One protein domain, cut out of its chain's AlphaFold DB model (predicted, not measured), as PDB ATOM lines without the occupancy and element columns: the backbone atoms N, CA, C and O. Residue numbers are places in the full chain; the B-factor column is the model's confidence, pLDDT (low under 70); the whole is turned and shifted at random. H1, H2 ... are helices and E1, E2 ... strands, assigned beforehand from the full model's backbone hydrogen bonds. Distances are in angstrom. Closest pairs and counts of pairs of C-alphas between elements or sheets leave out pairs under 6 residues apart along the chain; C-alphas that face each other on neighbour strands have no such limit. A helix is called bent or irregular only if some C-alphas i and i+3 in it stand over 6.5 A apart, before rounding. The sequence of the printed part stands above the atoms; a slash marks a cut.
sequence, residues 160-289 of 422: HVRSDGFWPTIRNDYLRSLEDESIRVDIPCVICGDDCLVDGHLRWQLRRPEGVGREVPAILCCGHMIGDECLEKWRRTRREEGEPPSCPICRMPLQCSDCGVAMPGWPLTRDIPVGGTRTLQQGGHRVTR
ATOM      1  N   HIS A 160     -35.707 -51.312  32.336       91.06
ATOM      2  CA  HIS A 160     -34.309 -50.983  32.083       91.06
ATOM      3  C   HIS A 160     -34.132 -49.467  32.103       91.06
ATOM      4  O   HIS A 160     -34.715 -48.758  31.284       91.06
ATOM      5  N   VAL A 161     -33.342 -48.976  33.053       93.56
ATOM      6  CA  VAL A 161     -33.021 -47.558  33.228       93.56
ATOM      7  C   VAL A 161     -31.546 -47.353  32.905       93.56
ATOM      8  O   VAL A 161     -30.679 -48.003  33.484       93.56
ATOM      9  N   ARG A 162     -31.243 -46.433  31.989       94.19
ATOM     10  CA  ARG A 162     -29.867 -46.030  31.676       94.19
ATOM     11  C   ARG A 162     -29.618 -44.626  32.210       94.19
ATOM     12  O   ARG A 162     -30.345 -43.698  31.862       94.19
ATOM     13  N   SER A 163     -28.603 -44.480  33.051       93.00
ATOM     14  CA  SER A 163     -28.204 -43.205  33.641       93.00
ATOM     15  C   SER A 163     -27.558 -42.273  32.614       93.00
ATOM     16  O   SER A 163     -26.892 -42.711  31.676       93.00
ATOM     17  N   ASP A 164     -27.706 -40.972  32.846       93.88
ATOM     18  CA  ASP A 164     -26.967 -39.885  32.198       93.88
ATOM     19  C   ASP A 164     -25.591 -39.615  32.844       93.88
ATOM     20  O   ASP A 164     -24.908 -38.663  32.467       93.88
ATOM     21  N   GLY A 165     -25.183 -40.426  33.825       94.00
ATOM     22  CA  GLY A 165     -23.955 -40.218  34.591       94.00
ATOM     23  C   GLY A 165     -24.114 -39.218  35.741       94.00
ATOM     24  O   GLY A 165     -23.110 -38.752  36.285       94.00
ATOM     25  N   PHE A 166     -25.348 -38.869  36.128       95.19
ATOM     26  CA  PHE A 166     -25.623 -37.922  37.205       95.19
ATOM     27  C   PHE A 166     -26.415 -38.555  38.362       95.19
ATOM     28  O   PHE A 166     -27.555 -38.998  38.210       95.19
ATOM     29  N   TRP A 167     -25.808 -38.581  39.554       93.44
ATOM     30  CA  TRP A 167     -26.331 -39.288  40.727       93.44
ATOM     31  C   TRP A 167     -27.741 -38.843  41.142       93.44
ATOM     32  O   TRP A 167     -28.608 -39.702  41.291       93.44
ATOM     33  N   PRO A 168     -28.042 -37.535  41.284       92.69
ATOM     34  CA  PRO A 168     -29.385 -37.091  41.652       92.69
ATOM     35  C   PRO A 168     -30.500 -37.601  40.739       92.69
ATOM     36  O   PRO A 168     -31.591 -37.859  41.240       92.69
ATOM     37  N   THR A 169     -30.232 -37.748  39.438       94.06
ATOM     38  CA  THR A 169     -31.219 -38.226  38.461       94.06
ATOM     39  C   THR A 169     -31.484 -39.719  38.633       94.06
ATOM     40  O   THR A 169     -32.640 -40.129  38.644       94.06
ATOM     41  N   ILE A 170     -30.434 -40.533  38.806       93.56
ATOM     42  CA  ILE A 170     -30.562 -41.999  38.847       93.56
ATOM     43  C   ILE A 170     -30.844 -42.566  40.245       93.56
ATOM     44  O   ILE A 170     -31.260 -43.715  40.372       93.56
ATOM     45  N   ARG A 171     -30.628 -41.783  41.308       92.44
ATOM     46  CA  ARG A 171     -30.674 -42.242  42.707       92.44
ATOM     47  C   ARG A 171     -31.914 -43.060  43.049       92.44
ATOM     48  O   ARG A 171     -31.786 -44.111  43.664       92.44
ATOM     49  N   ASN A 172     -33.103 -42.582  42.689       92.56
ATOM     50  CA  ASN A 172     -34.344 -43.265  43.058       92.56
ATOM     51  C   ASN A 172     -34.501 -44.601  42.325       92.56
ATOM     52  O   ASN A 172     -34.951 -45.566  42.933       92.56
ATOM     53  N   ASP A 173     -34.108 -44.674  41.054       93.00
ATOM     54  CA  ASP A 173     -34.164 -45.920  40.287       93.00
ATOM     55  C   ASP A 173     -33.113 -46.919  40.773       93.00
ATOM     56  O   ASP A 173     -33.424 -48.100  40.902       93.00
ATOM     57  N   TYR A 174     -31.917 -46.445  41.145       91.69
ATOM     58  CA  TYR A 174     -30.914 -47.273  41.815       91.69
ATOM     59  C   TYR A 174     -31.444 -47.839  43.138       91.69
ATOM     60  O   TYR A 174     -31.436 -49.051  43.324       91.69
ATOM     61  N   LEU A 175     -31.971 -46.997  44.034       90.50
ATOM     62  CA  LEU A 175     -32.513 -47.463  45.316       90.50
ATOM     63  C   LEU A 175     -33.657 -48.464  45.126       90.50
ATOM     64  O   LEU A 175     -33.679 -49.492  45.793       90.50
ATOM     65  N   ARG A 176     -34.560 -48.216  44.170       91.44
ATOM     66  CA  ARG A 176     -35.617 -49.172  43.816       91.44
ATOM     67  C   ARG A 176     -35.049 -50.481  43.275       91.44
ATOM     68  O   ARG A 176     -35.583 -51.529  43.606       91.44
ATOM     69  N   SER A 177     -33.975 -50.442  42.486       89.38
ATOM     70  CA  SER A 177     -33.333 -51.656  41.957       89.38
ATOM     71  C   SER A 177     -32.676 -52.527  43.031       89.38
ATOM     72  O   SER A 177     -32.531 -53.729  42.833       89.38
ATOM     73  N   LEU A 178     -32.332 -51.956  44.192       86.81
ATOM     74  CA  LEU A 178     -31.857 -52.737  45.340       86.81
ATOM     75  C   LEU A 178     -32.975 -53.568  45.991       86.81
ATOM     76  O   LEU A 178     -32.691 -54.588  46.619       86.81
ATOM     77  N   GLU A 179     -34.228 -53.126  45.855       89.31
ATOM     78  CA  GLU A 179     -35.422 -53.785  46.402       89.31
ATOM     79  C   GLU A 179     -36.127 -54.669  45.358       89.31
ATOM     80  O   GLU A 179     -36.699 -55.703  45.702       89.31
ATOM     81  N   ASP A 180     -36.078 -54.269  44.085       89.12
ATOM     82  CA  ASP A 180     -36.746 -54.909  42.953       89.12
ATOM     83  C   ASP A 180     -35.728 -55.335  41.884       89.12
ATOM     84  O   ASP A 180     -35.307 -54.547  41.033       89.12
ATOM     85  N   GLU A 181     -35.384 -56.626  41.894       84.56
ATOM     86  CA  GLU A 181     -34.439 -57.237  40.948       84.56
ATOM     87  C   GLU A 181     -34.891 -57.157  39.476       84.56
ATOM     88  O   GLU A 181     -34.090 -57.399  38.568       84.56
ATOM     89  N   SER A 182     -36.166 -56.840  39.209       87.56
ATOM     90  CA  SER A 182     -36.675 -56.663  37.844       87.56
ATOM     91  C   SER A 182     -36.253 -55.332  37.213       87.56
ATOM     92  O   SER A 182     -36.416 -55.153  36.000       87.56
ATOM     93  N   ILE A 183     -35.698 -54.417  38.012       89.19
ATOM     94  CA  ILE A 183     -35.175 -53.129  37.570       89.19
ATOM     95  C   ILE A 183     -33.676 -53.271  37.326       89.19
ATOM     96  O   ILE A 183     -32.895 -53.530  38.237       89.19
ATOM     97  N   ARG A 184     -33.263 -53.043  36.083       89.38
ATOM     98  CA  ARG A 184     -31.857 -52.972  35.692       89.38
ATOM     99  C   ARG A 184     -31.435 -51.513  35.566       89.38
ATOM    100  O   ARG A 184     -32.042 -50.781  34.785       89.38
ATOM    101  N   VAL A 185     -30.372 -51.115  36.260       91.00
ATOM    102  CA  VAL A 185     -29.780 -49.772  36.176       91.00
ATOM    103  C   VAL A 185     -28.394 -49.838  35.537       91.00
ATOM    104  O   VAL A 185     -27.464 -50.392  36.115       91.00
ATOM    105  N   ASP A 186     -28.238 -49.251  34.353       91.81
ATOM    106  CA  ASP A 186     -26.938 -49.145  33.683       91.81
ATOM    107  C   ASP A 186     -26.364 -47.736  33.867       91.81
ATOM    108  O   ASP A 186     -27.011 -46.740  33.531       91.81
ATOM    109  N   ILE A 187     -25.134 -47.648  34.375       93.12
ATOM    110  CA  ILE A 187     -24.431 -46.381  34.605       93.12
ATOM    111  C   ILE A 187     -23.193 -46.339  33.707       93.12
ATOM    112  O   ILE A 187     -22.229 -47.038  34.007       93.12
ATOM    113  N   PRO A 188     -23.183 -45.549  32.620       93.75
ATOM    114  CA  PRO A 188     -22.009 -45.435  31.765       93.75
ATOM    115  C   PRO A 188     -20.924 -44.568  32.409       93.75
ATOM    116  O   PRO A 188     -21.203 -43.483  32.927       93.75
ATOM    117  N   CYS A 189     -19.668 -44.996  32.306       94.56
ATOM    118  CA  CYS A 189     -18.522 -44.159  32.630       94.56
ATOM    119  C   CYS A 189     -18.365 -43.075  31.557       94.56
ATOM    120  O   CYS A 189     -18.213 -43.364  30.373       94.56
ATOM    121  N   VAL A 190     -18.342 -41.802  31.960       94.31
ATOM    122  CA  VAL A 190     -18.213 -40.675  31.016       94.31
ATOM    123  C   VAL A 190     -16.870 -40.637  30.270       94.31
ATOM    124  O   VAL A 190     -16.752 -39.956  29.253       94.31
ATOM    125  N   ILE A 191     -15.842 -41.316  30.793       95.38
ATOM    126  CA  ILE A 191     -14.487 -41.293  30.231       95.38
ATOM    127  C   ILE A 191     -14.342 -42.348  29.131       95.38
ATOM    128  O   ILE A 191     -13.995 -41.993  28.006       95.38
ATOM    129  N   CYS A 192     -14.599 -43.625  29.435       94.25
ATOM    130  CA  CYS A 192     -14.457 -44.715  28.463       94.25
ATOM    131  C   CYS A 192     -15.742 -45.014  27.674       94.25
ATOM    132  O   CYS A 192     -15.658 -45.536  26.568       94.25
ATOM    133  N   GLY A 193     -16.916 -44.646  28.196       92.06
ATOM    134  CA  GLY A 193     -18.223 -44.957  27.609       92.06
ATOM    135  C   GLY A 193     -18.790 -46.323  28.007       92.06
ATOM    136  O   GLY A 193     -19.969 -46.569  27.747       92.06
ATOM    137  N   ASP A 194     -17.989 -47.175  28.652       91.44
ATOM    138  CA  ASP A 194     -18.400 -48.509  29.094       91.44
ATOM    139  C   ASP A 194     -19.322 -48.438  30.318       91.44
ATOM    140  O   ASP A 194     -19.230 -47.524  31.142       91.44
ATOM    141  N   ASP A 195     -20.215 -49.420  30.453       90.38
ATOM    142  CA  ASP A 195     -21.133 -49.511  31.591       90.38
ATOM    143  C   ASP A 195     -20.400 -50.006  32.851       90.38
ATOM    144  O   ASP A 195     -19.776 -51.071  32.842       90.38
ATOM    145  N   CYS A 196     -20.496 -49.245  33.943       90.31
ATOM    146  CA  CYS A 196     -19.895 -49.558  35.236       90.31
ATOM    147  C   CYS A 196     -20.578 -50.752  35.939       90.31
ATOM    148  O   CYS A 196     -21.738 -51.101  35.689       90.31
ATOM    149  N   LEU A 197     -19.862 -51.353  36.890       85.50
ATOM    150  CA  LEU A 197     -20.352 -52.342  37.845       85.50
ATOM    151  C   LEU A 197     -21.302 -51.702  38.858       85.50
ATOM    152  O   LEU A 197     -20.872 -51.112  39.842       85.50
ATOM    153  N   VAL A 198     -22.604 -51.856  38.635       81.75
ATOM    154  CA  VAL A 198     -23.627 -51.520  39.630       81.75
ATOM    155  C   VAL A 198     -23.945 -52.778  40.438       81.75
ATOM    156  O   VAL A 198     -24.369 -53.797  39.883       81.75
ATOM    157  N   ASP A 199     -23.680 -52.732  41.740       68.44
ATOM    158  CA  ASP A 199     -23.937 -53.849  42.647       68.44
ATOM    159  C   ASP A 199     -25.448 -54.164  42.732       68.44
ATOM    160  O   ASP A 199     -26.292 -53.297  42.516       68.44
ATOM    161  N   GLY A 200     -25.806 -55.430  42.960       61.09
ATOM    162  CA  GLY A 200     -27.175 -55.954  42.782       61.09
ATOM    163  C   GLY A 200     -27.438 -56.568  41.399       61.09
ATOM    164  O   GLY A 200     -28.337 -57.393  41.242       61.09
ATOM    165  N   HIS A 201     -26.581 -56.296  40.408       61.94
ATOM    166  CA  HIS A 201     -26.653 -56.949  39.097       61.94
ATOM    167  C   HIS A 201     -25.954 -58.316  39.024       61.94
ATOM    168  O   HIS A 201     -25.907 -58.901  37.946       61.94
ATOM    169  N   LEU A 202     -25.427 -58.864  40.126       55.56
ATOM    170  CA  LEU A 202     -24.698 -60.148  40.154       55.56
ATOM    171  C   LEU A 202     -25.471 -61.310  39.494       55.56
ATOM    172  O   LEU A 202     -24.871 -62.150  38.829       55.56
ATOM    173  N   ARG A 203     -26.811 -61.320  39.566       54.00
ATOM    174  CA  ARG A 203     -27.653 -62.305  38.851       54.00
ATOM    175  C   ARG A 203     -27.658 -62.120  37.328       54.00
ATOM    176  O   ARG A 203     -27.741 -63.099  36.593       54.00
ATOM    177  N   TRP A 204     -27.510 -60.887  36.851       52.06
ATOM    178  CA  TRP A 204     -27.352 -60.546  35.432       52.06
ATOM    179  C   TRP A 204     -25.904 -60.707  34.942       52.06
ATOM    180  O   TRP A 204     -25.674 -60.826  33.738       52.06
ATOM    181  N   GLN A 205     -24.923 -60.730  35.855       51.31
ATOM    182  CA  GLN A 205     -23.495 -60.840  35.527       51.31
ATOM    183  C   GLN A 205     -23.120 -62.183  34.882       51.31
ATOM    184  O   GLN A 205     -22.209 -62.206  34.061       51.31
ATOM    185  N   LEU A 206     -23.880 -63.257  35.137       50.12
ATOM    186  CA  LEU A 206     -23.721 -64.563  34.471       50.12
ATOM    187  C   LEU A 206     -23.896 -64.517  32.938       50.12
ATOM    188  O   LEU A 206     -23.567 -65.486  32.262       50.12
ATOM    189  N   ARG A 207     -24.411 -63.414  32.376       51.06
ATOM    190  CA  ARG A 207     -24.602 -63.225  30.927       51.06
ATOM    191  C   ARG A 207     -23.828 -62.043  30.350       51.06
ATOM    192  O   ARG A 207     -24.194 -61.548  29.282       51.06
ATOM    193  N   ARG A 208     -22.803 -61.533  31.033       54.38
ATOM    194  CA  ARG A 208     -22.043 -60.421  30.458       54.38
ATOM    195  C   ARG A 208     -21.265 -60.904  29.234       54.38
ATOM    196  O   ARG A 208     -20.464 -61.824  29.378       54.38
ATOM    197  N   PRO A 209     -21.470 -60.301  28.048       53.25
ATOM    198  CA  PRO A 209     -20.519 -60.484  26.968       53.25
ATOM    199  C   PRO A 209     -19.126 -60.076  27.465       53.25
ATOM    200  O   PRO A 209     -18.993 -59.142  28.263       53.25
ATOM    201  N   GLU A 210     -18.099 -60.799  27.023       52.53
ATOM    202  CA  GLU A 210     -16.703 -60.427  27.259       52.53
ATOM    203  C   GLU A 210     -16.517 -58.936  26.921       52.53
ATOM    204  O   GLU A 210     -16.798 -58.511  25.801       52.53
ATOM    205  N   GLY A 211     -16.117 -58.125  27.912       54.66
ATOM    206  CA  GLY A 211     -15.884 -56.683  27.743       54.66
ATOM    207  C   GLY A 211     -16.846 -55.715  28.452       54.66
ATOM    208  O   GLY A 211     -16.652 -54.512  28.325       54.66
ATOM    209  N   VAL A 212     -17.850 -56.169  29.217       56.56
ATOM    210  CA  VAL A 212     -18.711 -55.253  30.011       56.56
ATOM    211  C   VAL A 212     -18.017 -54.836  31.317       56.56
ATOM    212  O   VAL A 212     -17.554 -55.699  32.063       56.56
ATOM    213  N   GLY A 213     -17.976 -53.519  31.567       60.28
ATOM    214  CA  GLY A 213     -17.046 -52.784  32.437       60.28
ATOM    215  C   GLY A 213     -16.662 -53.415  33.776       60.28
ATOM    216  O   GLY A 213     -17.482 -54.028  34.463       60.28
ATOM    217  N   ARG A 214     -15.378 -53.236  34.119       74.81
ATOM    218  CA  ARG A 214     -14.716 -53.693  35.355       74.81
ATOM    219  C   ARG A 214     -14.791 -52.678  36.500       74.81
ATOM    220  O   ARG A 214     -14.501 -53.027  37.632       74.81
ATOM    221  N   GLU A 215     -15.185 -51.448  36.189       86.44
ATOM    222  CA  GLU A 215     -15.065 -50.298  37.085       86.44
ATOM    223  C   GLU A 215     -16.329 -50.109  37.926       86.44
ATOM    224  O   GLU A 215     -17.440 -50.164  37.391       86.44
ATOM    225  N   VAL A 216     -16.185 -49.823  39.219       90.62
ATOM    226  CA  VAL A 216     -17.304 -49.412  40.083       90.62
ATOM    227  C   VAL A 216     -17.540 -47.910  39.880       90.62
ATOM    228  O   VAL A 216     -16.580 -47.138  39.854       90.62
ATOM    229  N   PRO A 217     -18.787 -47.426  39.710       93.19
ATOM    230  CA  PRO A 217     -19.010 -46.001  39.531       93.19
ATOM    231  C   PRO A 217     -18.786 -45.264  40.856       93.19
ATOM    232  O   PRO A 217     -19.460 -45.524  41.850       93.19
ATOM    233  N   ALA A 218     -17.874 -44.299  40.857       93.25
ATOM    234  CA  ALA A 218     -17.643 -43.363  41.945       93.25
ATOM    235  C   ALA A 218     -18.501 -42.100  41.767       93.25
ATOM    236  O   ALA A 218     -18.412 -41.390  40.758       93.25
ATOM    237  N   ILE A 219     -19.322 -41.789  42.768       93.06
ATOM    238  CA  ILE A 219     -20.121 -40.567  42.856       93.06
ATOM    239  C   ILE A 219     -19.242 -39.440  43.403       93.06
ATOM    240  O   ILE A 219     -18.805 -39.460  44.553       93.06
ATOM    241  N   LEU A 220     -19.014 -38.408  42.599       93.50
ATOM    242  CA  LEU A 220     -18.301 -37.206  43.027       93.50
ATOM    243  C   LEU A 220     -19.228 -36.266  43.809       93.50
ATOM    244  O   LEU A 220     -20.435 -36.231  43.575       93.50
ATOM    245  N   CYS A 221     -18.673 -35.389  44.649       90.25
ATOM    246  CA  CYS A 221     -19.461 -34.411  45.414       90.25
ATOM    247  C   CYS A 221     -20.294 -33.456  44.526       90.25
ATOM    248  O   CYS A 221     -21.385 -33.031  44.913       90.25
ATOM    249  N   CYS A 222     -19.857 -33.183  43.285       92.69
ATOM    250  CA  CYS A 222     -20.656 -32.438  42.296       92.69
ATOM    251  C   CYS A 222     -21.877 -33.203  41.756       92.69
ATOM    252  O   CYS A 222     -22.693 -32.595  41.069       92.69
ATOM    253  N   GLY A 223     -21.984 -34.503  42.032       93.12
ATOM    254  CA  GLY A 223     -23.034 -35.412  41.572       93.12
ATOM    255  C   GLY A 223     -22.712 -36.198  40.301       93.12
ATOM    256  O   GLY A 223     -23.449 -37.119  39.976       93.12
ATOM    257  N   HIS A 224     -21.627 -35.884  39.591       96.06
ATOM    258  CA  HIS A 224     -21.180 -36.687  38.450       96.06
ATOM    259  C   HIS A 224     -20.653 -38.052  38.896       96.06
ATOM    260  O   HIS A 224     -19.930 -38.131  39.890       96.06
ATOM    261  N   MET A 225     -20.985 -39.091  38.136       95.69
ATOM    262  CA  MET A 225     -20.541 -40.465  38.354       95.69
ATOM    263  C   MET A 225     -19.521 -40.862  37.292       95.69
ATOM    264  O   MET A 225     -19.710 -40.575  36.108       95.69
ATOM    265  N   ILE A 226     -18.427 -41.486  37.716       96.38
ATOM    266  CA  ILE A 226     -17.299 -41.861  36.854       96.38
ATOM    267  C   ILE A 226     -16.787 -43.211  37.337       96.38
ATOM    268  O   ILE A 226     -16.720 -43.408  38.544       96.38
ATOM    269  N   GLY A 227     -16.436 -44.124  36.435       95.38
ATOM    270  CA  GLY A 227     -15.780 -45.365  36.842       95.38
ATOM    271  C   GLY A 227     -14.482 -45.074  37.601       95.38
ATOM    272  O   GLY A 227     -13.742 -44.149  37.252       95.38
ATOM    273  N   ASP A 228     -14.267 -45.797  38.691       92.69
ATOM    274  CA  ASP A 228     -13.167 -45.620  39.639       92.69
ATOM    275  C   ASP A 228     -11.778 -45.681  38.984       92.69
ATOM    276  O   ASP A 228     -10.993 -44.742  39.147       92.69
ATOM    277  N   GLU A 229     -11.484 -46.696  38.168       92.69
ATOM    278  CA  GLU A 229     -10.187 -46.777  37.483       92.69
ATOM    279  C   GLU A 229      -9.994 -45.625  36.484       92.69
ATOM    280  O   GLU A 229      -8.902 -45.055  36.380       92.69
ATOM    281  N   CYS A 230     -11.035 -45.263  35.723       95.75
ATOM    282  CA  CYS A 230     -10.985 -44.124  34.805       95.75
ATOM    283  C   CYS A 230     -10.767 -42.803  35.550       95.75
ATOM    284  O   CYS A 230     -10.023 -41.936  35.077       95.75
ATOM    285  N   LEU A 231     -11.392 -42.641  36.716       95.25
ATOM    286  CA  LEU A 231     -11.207 -41.482  37.577       95.25
ATOM    287  C   LEU A 231      -9.771 -41.411  38.111       95.25
ATOM    288  O   LEU A 231      -9.185 -40.326  38.106       95.25
ATOM    289  N   GLU A 232      -9.174 -42.537  38.496       93.69
ATOM    290  CA  GLU A 232      -7.785 -42.563  38.964       93.69
ATOM    291  C   GLU A 232      -6.789 -42.290  37.828       93.69
ATOM    292  O   GLU A 232      -5.903 -41.445  37.965       93.69
ATOM    293  N   LYS A 233      -6.993 -42.882  36.642       95.44
ATOM    294  CA  LYS A 233      -6.217 -42.553  35.426       95.44
ATOM    295  C   LYS A 233      -6.292 -41.053  35.106       95.44
ATOM    296  O   LYS A 233      -5.278 -40.434  34.771       95.44
ATOM    297  N   TRP A 234      -7.473 -40.448  35.251       96.38
ATOM    298  CA  TRP A 234      -7.665 -39.008  35.081       96.38
ATOM    299  C   TRP A 234      -6.892 -38.182  36.119       96.38
ATOM    300  O   TRP A 234      -6.219 -37.214  35.755       96.38
ATOM    301  N   ARG A 235      -6.940 -38.564  37.402       94.94
ATOM    302  CA  ARG A 235      -6.167 -37.894  38.461       94.94
ATOM    303  C   ARG A 235      -4.667 -37.996  38.228       94.94
ATOM    304  O   ARG A 235      -3.983 -36.981  38.347       94.94
ATOM    305  N   ARG A 236      -4.174 -39.181  37.865       94.56
ATOM    306  CA  ARG A 236      -2.763 -39.417  37.538       94.56
ATOM    307  C   ARG A 236      -2.304 -38.509  36.399       94.56
ATOM    308  O   ARG A 236      -1.324 -37.794  36.562       94.56
ATOM    309  N   THR A 237      -3.081 -38.436  35.317       96.69
ATOM    310  CA  THR A 237      -2.789 -37.548  34.176       96.69
ATOM    311  C   THR A 237      -2.693 -36.082  34.616       96.69
ATOM    312  O   THR A 237      -1.723 -35.398  34.308       96.69
ATOM    313  N   ARG A 238      -3.656 -35.601  35.415       96.06
ATOM    314  CA  ARG A 238      -3.637 -34.230  35.956       96.06
ATOM    315  C   ARG A 238      -2.408 -33.976  36.830       96.06
ATOM    316  O   ARG A 238      -1.783 -32.928  36.709       96.06
ATOM    317  N   ARG A 239      -2.039 -34.944  37.676       94.94
ATOM    318  CA  ARG A 239      -0.847 -34.883  38.537       94.94
ATOM    319  C   ARG A 239       0.437 -34.778  37.709       94.94
ATOM    320  O   ARG A 239       1.269 -33.927  38.013       94.94
ATOM    321  N   GLU A 240       0.574 -35.585  36.658       95.81
ATOM    322  CA  GLU A 240       1.707 -35.543  35.717       95.81
ATOM    323  C   GLU A 240       1.809 -34.194  34.985       95.81
ATOM    324  O   GLU A 240       2.909 -33.706  34.724       95.81
ATOM    325  N   GLU A 241       0.672 -33.553  34.710       97.06
ATOM    326  CA  GLU A 241       0.591 -32.213  34.114       97.06
ATOM    327  C   GLU A 241       0.792 -31.073  35.135       97.06
ATOM    328  O   GLU A 241       0.810 -29.898  34.761       97.06
ATOM    329  N   GLY A 242       0.964 -31.387  36.425       95.62
ATOM    330  CA  GLY A 242       1.070 -30.397  37.500       95.62
ATOM    331  C   GLY A 242      -0.240 -29.650  37.776       95.62
ATOM    332  O   GLY A 242      -0.229 -28.560  38.351       95.62
ATOM    333  N   GLU A 243      -1.373 -30.209  37.358       96.31
ATOM    334  CA  GLU A 243      -2.697 -29.630  37.537       96.31
ATOM    335  C   GLU A 243      -3.448 -30.291  38.713       96.31
ATOM    336  O   GLU A 243      -3.357 -31.503  38.923       96.31
ATOM    337  N   PRO A 244      -4.260 -29.541  39.483       93.81
ATOM    338  CA  PRO A 244      -4.983 -30.109  40.619       93.81
ATOM    339  C   PRO A 244      -6.058 -31.113  40.162       93.81
ATOM    340  O   PRO A 244      -6.644 -30.936  39.083       93.81
ATOM    341  N   PRO A 245      -6.396 -32.137  40.963       94.88
ATOM    342  CA  PRO A 245      -7.460 -33.073  40.616       94.88
ATOM    343  C   PRO A 245      -8.805 -32.335  40.530       94.88
ATOM    344  O   PRO A 245      -9.134 -31.477  41.352       94.88
ATOM    345  N   SER A 246      -9.591 -32.636  39.497       96.12
ATOM    346  CA  SER A 246     -10.886 -31.991  39.254       96.12
ATOM    347  C   SER A 246     -11.851 -32.934  38.549       96.12
ATOM    348  O   SER A 246     -11.421 -33.882  37.897       96.12
ATOM    349  N   CYS A 247     -13.154 -32.675  38.649       96.62
ATOM    350  CA  CYS A 247     -14.166 -33.430  37.919       96.62
ATOM    351  C   CYS A 247     -13.964 -33.267  36.395       96.62
ATOM    352  O   CYS A 247     -13.988 -32.133  35.914       96.62
ATOM    353  N   PRO A 248     -13.846 -34.355  35.612       97.19
ATOM    354  CA  PRO A 248     -13.746 -34.312  34.148       97.19
ATOM    355  C   PRO A 248     -14.862 -33.521  33.453       97.19
ATOM    356  O   PRO A 248     -14.621 -32.892  32.422       97.19
ATOM    357  N   ILE A 249     -16.070 -33.521  34.033       97.25
ATOM    358  CA  ILE A 249     -17.266 -32.912  33.440       97.25
ATOM    359  C   ILE A 249     -17.367 -31.425  33.799       97.25
ATOM    360  O   ILE A 249     -17.299 -30.568  32.921       97.25
ATOM    361  N   CYS A 250     -17.507 -31.086  35.087       96.31
ATOM    362  CA  CYS A 250     -17.730 -29.697  35.515       96.31
ATOM    363  C   CYS A 250     -16.475 -28.957  35.986       96.31
ATOM    364  O   CYS A 250     -16.575 -27.794  36.376       96.31
ATOM    365  N   ARG A 251     -15.307 -29.614  35.986       95.88
ATOM    366  CA  ARG A 251     -14.017 -29.053  36.433       95.88
ATOM    367  C   ARG A 251     -13.999 -28.568  37.880       95.88
ATOM    368  O   ARG A 251     -13.095 -27.841  38.280       95.88
ATOM    369  N   MET A 252     -14.970 -28.997  38.684       94.12
ATOM    370  CA  MET A 252     -14.965 -28.713  40.109       94.12
ATOM    371  C   MET A 252     -13.743 -29.369  40.769       94.12
ATOM    372  O   MET A 252     -13.494 -30.542  40.482       94.12
ATOM    373  N   PRO A 253     -12.987 -28.656  41.624       93.88
ATOM    374  CA  PRO A 253     -11.844 -29.228  42.331       93.88
ATOM    375  C   PRO A 253     -12.242 -30.450  43.166       93.88
ATOM    376  O   PRO A 253     -13.277 -30.432  43.830       93.88
ATOM    377  N   LEU A 254     -11.409 -31.489  43.126       92.94
ATOM    378  CA  LEU A 254     -11.552 -32.729  43.901       92.94
ATOM    379  C   LEU A 254     -10.361 -32.890  44.852       92.94
ATOM    380  O   LEU A 254      -9.751 -33.953  44.932       92.94
ATOM    381  N   GLN A 255      -9.991 -31.798  45.513       93.19
ATOM    382  CA  GLN A 255      -8.856 -31.716  46.422       93.19
ATOM    383  C   GLN A 255      -9.294 -31.018  47.709       93.19
ATOM    384  O   GLN A 255     -10.045 -30.042  47.638       93.19
ATOM    385  N   CYS A 256      -8.814 -31.495  48.855       92.81
ATOM    386  CA  CYS A 256      -8.948 -30.791  50.124       92.81
ATOM    387  C   CYS A 256      -8.223 -29.437  50.046       92.81
ATOM    388  O   CYS A 256      -7.077 -29.363  49.604       92.81
ATOM    389  N   SER A 257      -8.883 -28.365  50.483       93.69
ATOM    390  CA  SER A 257      -8.358 -27.000  50.505       93.69
ATOM    391  C   SER A 257      -7.235 -26.808  51.514       93.69
ATOM    392  O   SER A 257      -6.453 -25.873  51.357       93.69
ATOM    393  N   ASP A 258      -7.169 -27.675  52.526       92.88
ATOM    394  CA  ASP A 258      -6.304 -27.498  53.687       92.88
ATOM    395  C   ASP A 258      -5.053 -28.380  53.553       92.88
ATOM    396  O   ASP A 258      -3.941 -27.858  53.512       92.88
ATOM    397  N   CYS A 259      -5.219 -29.698  53.383       92.81
ATOM    398  CA  CYS A 259      -4.095 -30.633  53.236       92.81
ATOM    399  C   CYS A 259      -3.707 -30.951  51.781       92.81
ATOM    400  O   CYS A 259      -2.671 -31.564  51.542       92.81
ATOM    401  N   GLY A 260      -4.518 -30.571  50.787       92.25
ATOM    402  CA  GLY A 260      -4.221 -30.873  49.385       92.25
ATOM    403  C   GLY A 260      -4.433 -32.340  48.980       92.25
ATOM    404  O   GLY A 260      -4.126 -32.703  47.846       92.25
ATOM    405  N   VAL A 261      -4.965 -33.202  49.846       91.25
ATOM    406  CA  VAL A 261      -5.244 -34.604  49.486       91.25
ATOM    407  C   VAL A 261      -6.392 -34.680  48.473       91.25
ATOM    408  O   VAL A 261      -7.356 -33.911  48.538       91.25
ATOM    409  N   ALA A 262      -6.274 -35.581  47.494       91.38
ATOM    410  CA  ALA A 262      -7.317 -35.820  46.501       91.38
ATOM    411  C   ALA A 262      -8.500 -36.571  47.126       91.38
ATOM    412  O   ALA A 262      -8.316 -37.519  47.881       91.38
ATOM    413  N   MET A 263      -9.720 -36.174  46.775       90.00
ATOM    414  CA  MET A 263     -10.935 -36.832  47.259       90.00
ATOM    415  C   MET A 263     -11.358 -37.943  46.277       90.00
ATOM    416  O   MET A 263     -11.565 -37.618  45.098       90.00
ATOM    417  N   PRO A 264     -11.516 -39.212  46.718       86.75
ATOM    418  CA  PRO A 264     -11.827 -40.382  45.891       86.75
ATOM    419  C   PRO A 264     -13.171 -40.285  45.171       86.75
ATOM    420  O   PRO A 264     -13.310 -40.819  44.072       86.75
ATOM    421  N   GLY A 265     -14.135 -39.571  45.751       89.06
ATOM    422  CA  GLY A 265     -15.542 -39.816  45.455       89.06
ATOM    423  C   GLY A 265     -16.047 -41.031  46.232       89.06
ATOM    424  O   GLY A 265     -15.315 -41.640  47.002       89.06
ATOM    425  N   TRP A 266     -17.321 -41.352  46.065       88.31
ATOM    426  CA  TRP A 266     -17.979 -42.409  46.824       88.31
ATOM    427  C   TRP A 266     -18.330 -43.581  45.903       88.31
ATOM    428  O   TRP A 266     -19.154 -43.392  45.002       88.31
ATOM    429  N   PRO A 267     -17.741 -44.772  46.089       89.44
ATOM    430  CA  PRO A 267     -18.040 -45.921  45.246       89.44
ATOM    431  C   PRO A 267     -19.488 -46.378  45.460       89.44
ATOM    432  O   PRO A 267     -19.977 -46.479  46.585       89.44
ATOM    433  N   LEU A 268     -20.203 -46.627  44.366       88.00
ATOM    434  CA  LEU A 268     -21.578 -47.112  44.395       88.00
ATOM    435  C   LEU A 268     -21.595 -48.640  44.540       88.00
ATOM    436  O   LEU A 268     -21.741 -49.366  43.557       88.00
ATOM    437  N   THR A 269     -21.439 -49.117  45.773       84.00
ATOM    438  CA  THR A 269     -21.583 -50.535  46.150       84.00
ATOM    439  C   THR A 269     -22.834 -50.748  47.010       84.00
ATOM    440  O   THR A 269     -23.447 -49.786  47.489       84.00
ATOM    441  N   ARG A 270     -23.259 -52.004  47.199       79.06
ATOM    442  CA  ARG A 270     -24.472 -52.333  47.969       79.06
ATOM    443  C   ARG A 270     -24.315 -52.090  49.468       79.06
ATOM    444  O   ARG A 270     -25.283 -51.706  50.120       79.06
ATOM    445  N   ASP A 271     -23.113 -52.296  49.994       71.31
ATOM    446  CA  ASP A 271     -22.830 -52.205  51.431       71.31
ATOM    447  C   ASP A 271     -22.773 -50.761  51.938       71.31
ATOM    448  O   ASP A 271     -22.781 -50.507  53.143       71.31
ATOM    449  N   ILE A 272     -22.739 -49.798  51.017       69.88
ATOM    450  CA  ILE A 272     -22.503 -48.405  51.339       69.88
ATOM    451  C   ILE A 272     -23.816 -47.597  51.208       69.88
ATOM    452  O   ILE A 272     -24.398 -47.503  50.122       69.88
ATOM    453  N   PRO A 273     -24.303 -46.946  52.287       70.81
ATOM    454  CA  PRO A 273     -25.613 -46.294  52.319       70.81
ATOM    455  C   PRO A 273     -25.645 -44.964  51.540       70.81
ATOM    456  O   PRO A 273     -25.638 -43.869  52.099       70.81
ATOM    457  N   VAL A 274     -25.771 -45.035  50.214       73.44
ATOM    458  CA  VAL A 274     -25.958 -43.863  49.327       73.44
ATOM    459  C   VAL A 274     -27.326 -43.187  49.461       73.44
ATOM    460  O   VAL A 274     -27.554 -42.090  48.952       73.44
ATOM    461  N   GLY A 275     -28.274 -43.827  50.144       73.69
ATOM    462  CA  GLY A 275     -29.663 -43.382  50.214       73.69
ATOM    463  C   GLY A 275     -29.880 -42.062  50.955       73.69
ATOM    464  O   GLY A 275     -30.932 -41.459  50.768       73.69
ATOM    465  N   GLY A 276     -28.917 -41.584  51.753       75.00
ATOM    466  CA  GLY A 276     -28.996 -40.314  52.492       75.00
ATOM    467  C   GLY A 276     -28.151 -39.176  51.908       75.00
ATOM    468  O   GLY A 276     -28.401 -38.005  52.202       75.00
ATOM    469  N   THR A 277     -27.194 -39.490  51.036       72.62
ATOM    470  CA  THR A 277     -26.153 -38.557  50.592       72.62
ATOM    471  C   THR A 277     -26.726 -37.435  49.727       72.62
ATOM    472  O   THR A 277     -27.481 -37.673  48.782       72.62
ATOM    473  N   ARG A 278     -26.415 -36.174  50.046       81.44
ATOM    474  CA  ARG A 278     -26.836 -35.013  49.241       81.44
ATOM    475  C   ARG A 278     -25.644 -34.468  48.474       81.44
ATOM    476  O   ARG A 278     -24.664 -34.042  49.071       81.44
ATOM    477  N   THR A 279     -25.762 -34.430  47.152       83.88
ATOM    478  CA  THR A 279     -24.792 -33.732  46.290       83.88
ATOM    479  C   THR A 279     -24.960 -32.220  46.411       83.88
ATOM    480  O   THR A 279     -25.997 -31.741  46.878       83.88
ATOM    481  N   LEU A 280     -23.989 -31.445  45.921       84.88
ATOM    482  CA  LEU A 280     -24.070 -29.976  45.938       84.88
ATOM    483  C   LEU A 280     -25.354 -29.428  45.309       84.88
ATOM    484  O   LEU A 280     -25.953 -28.493  45.833       84.88
ATOM    485  N   GLN A 281     -25.806 -30.024  44.204       82.88
ATOM    486  CA  GLN A 281     -27.021 -29.575  43.519       82.88
ATOM    487  C   GLN A 281     -28.297 -29.852  44.326       82.88
ATOM    488  O   GLN A 281     -29.297 -29.163  44.155       82.88
ATOM    489  N   GLN A 282     -28.256 -30.816  45.246       82.44
ATOM    490  CA  GLN A 282     -29.352 -31.147  46.161       82.44
ATOM    491  C   GLN A 282     -29.267 -30.359  47.483       82.44
ATOM    492  O   GLN A 282     -29.868 -30.754  48.482       82.44
ATOM    493  N   GLY A 283     -28.493 -29.266  47.515       82.88
ATOM    494  CA  GLY A 283     -28.234 -28.492  48.730       82.88
ATOM    495  C   GLY A 283     -27.284 -29.192  49.704       82.88
ATOM    496  O   GLY A 283     -27.300 -28.887  50.895       82.88
ATOM    497  N   GLY A 284     -26.493 -30.154  49.220       80.88
ATOM    498  CA  GLY A 284     -25.393 -30.746  49.975       80.88
ATOM    499  C   GLY A 284     -24.324 -29.709  50.314       80.88
ATOM    500  O   GLY A 284     -24.177 -28.692  49.630       80.88
ATOM    501  N   HIS A 285     -23.582 -29.964  51.389       74.50
ATOM    502  CA  HIS A 285     -22.533 -29.060  51.842       74.50
ATOM    503  C   HIS A 285     -21.429 -28.942  50.788       74.50
ATOM    504  O   HIS A 285     -21.000 -29.949  50.220       74.50
ATOM    505  N   ARG A 286     -20.957 -27.713  50.527       77.56
ATOM    506  CA  ARG A 286     -19.800 -27.503  49.659       77.56
ATOM    507  C   ARG A 286     -18.565 -28.043  50.340       77.56
ATOM    508  O   ARG A 286     -17.973 -27.385  51.179       77.56
ATOM    509  N   VAL A 287     -18.176 -29.223  49.904       70.88
ATOM    510  CA  VAL A 287     -16.960 -29.870  50.348       70.88
ATOM    511  C   VAL A 287     -15.770 -29.061  49.885       70.88
ATOM    512  O   VAL A 287     -15.481 -28.987  48.688       70.88
ATOM    513  N   THR A 288     -15.082 -28.452  50.837       85.19
ATOM    514  CA  THR A 288     -13.741 -27.924  50.612       85.19
ATOM    515  C   THR A 288     -12.689 -28.750  51.330       85.19
ATOM    516  O   THR A 288     -11.540 -28.669  50.934       85.19
ATOM    517  N   ARG A 289     -13.048 -29.573  52.322       91.19
ATOM    518  CA  ARG A 289     -12.108 -30.293  53.191       91.19
ATOM    519  C   ARG A 289     -12.328 -31.802  53.168       91.19
ATOM    520  O   ARG A 289     -13.447 -32.248  52.929       91.19
TER     521      ARG A 289
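Overview. This is residues 160 to 289 of the 422 residues of the protein "RING-type domain-containing protein" of Colletotrichum graminicola (strain M1.001 / M2 / FGSC 10212) (UniProt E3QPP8). With little regular structure, this is a body mostly of loops: the small hairpin E3 and E4 in the middle, E1, H1 and E2 towards one end, H3 running on from E4 towards the other. The unnamed residues 241 to 289 fold back, 266 to 267 pairing with E3. The 130 printed residues hold three named helices and four strands, E1 H1 E2 H2 E3 E4 H3, class mixed, with 43 residues in them. It is compact, radius of gyration of the C-alphas 15.0 A, spanning 44 by 34 by 23 A.

Arrangement. E1, residues 160 to 162, and E2, residues 183 to 186, are parallel; N 161 and O 184 are 2.8 A apart. With H1, residues 167 to 179, they form a strand-helix-strand unit, parallel neighbours joined through a helix, its crossover right-handed. The closest C-alphas of H1 and E2, Ser 177 and Ile 183, are 5.0 A apart. E3, residues 217 to 219, and E4, residues 225 to 227, are an antiparallel hairpin; N 218 and O 226 are 2.7 A apart. H3, residues 228 to 240, has every O i to N i+4 pair within hydrogen-bond range, H1 6 of 9; H2, residues 202 to 205, is too short for one. H2 and H3 are apart.

Along the chain. E1 begins at C-alpha 160 (-34.309, -50.983, 32.083). H1, 18.0 A long, is irregular: C-alphas 169 and 172 are 7.5 A apart. H3, 18.4 A long, ends at C-alpha 240 (1.707, -35.543, 35.717).

Size, cuts and confidence. The printed part has no cut. The links E2 to H2 and H2 to E3 are long. Residues 199 to 213 and 272 have pLDDT under 70.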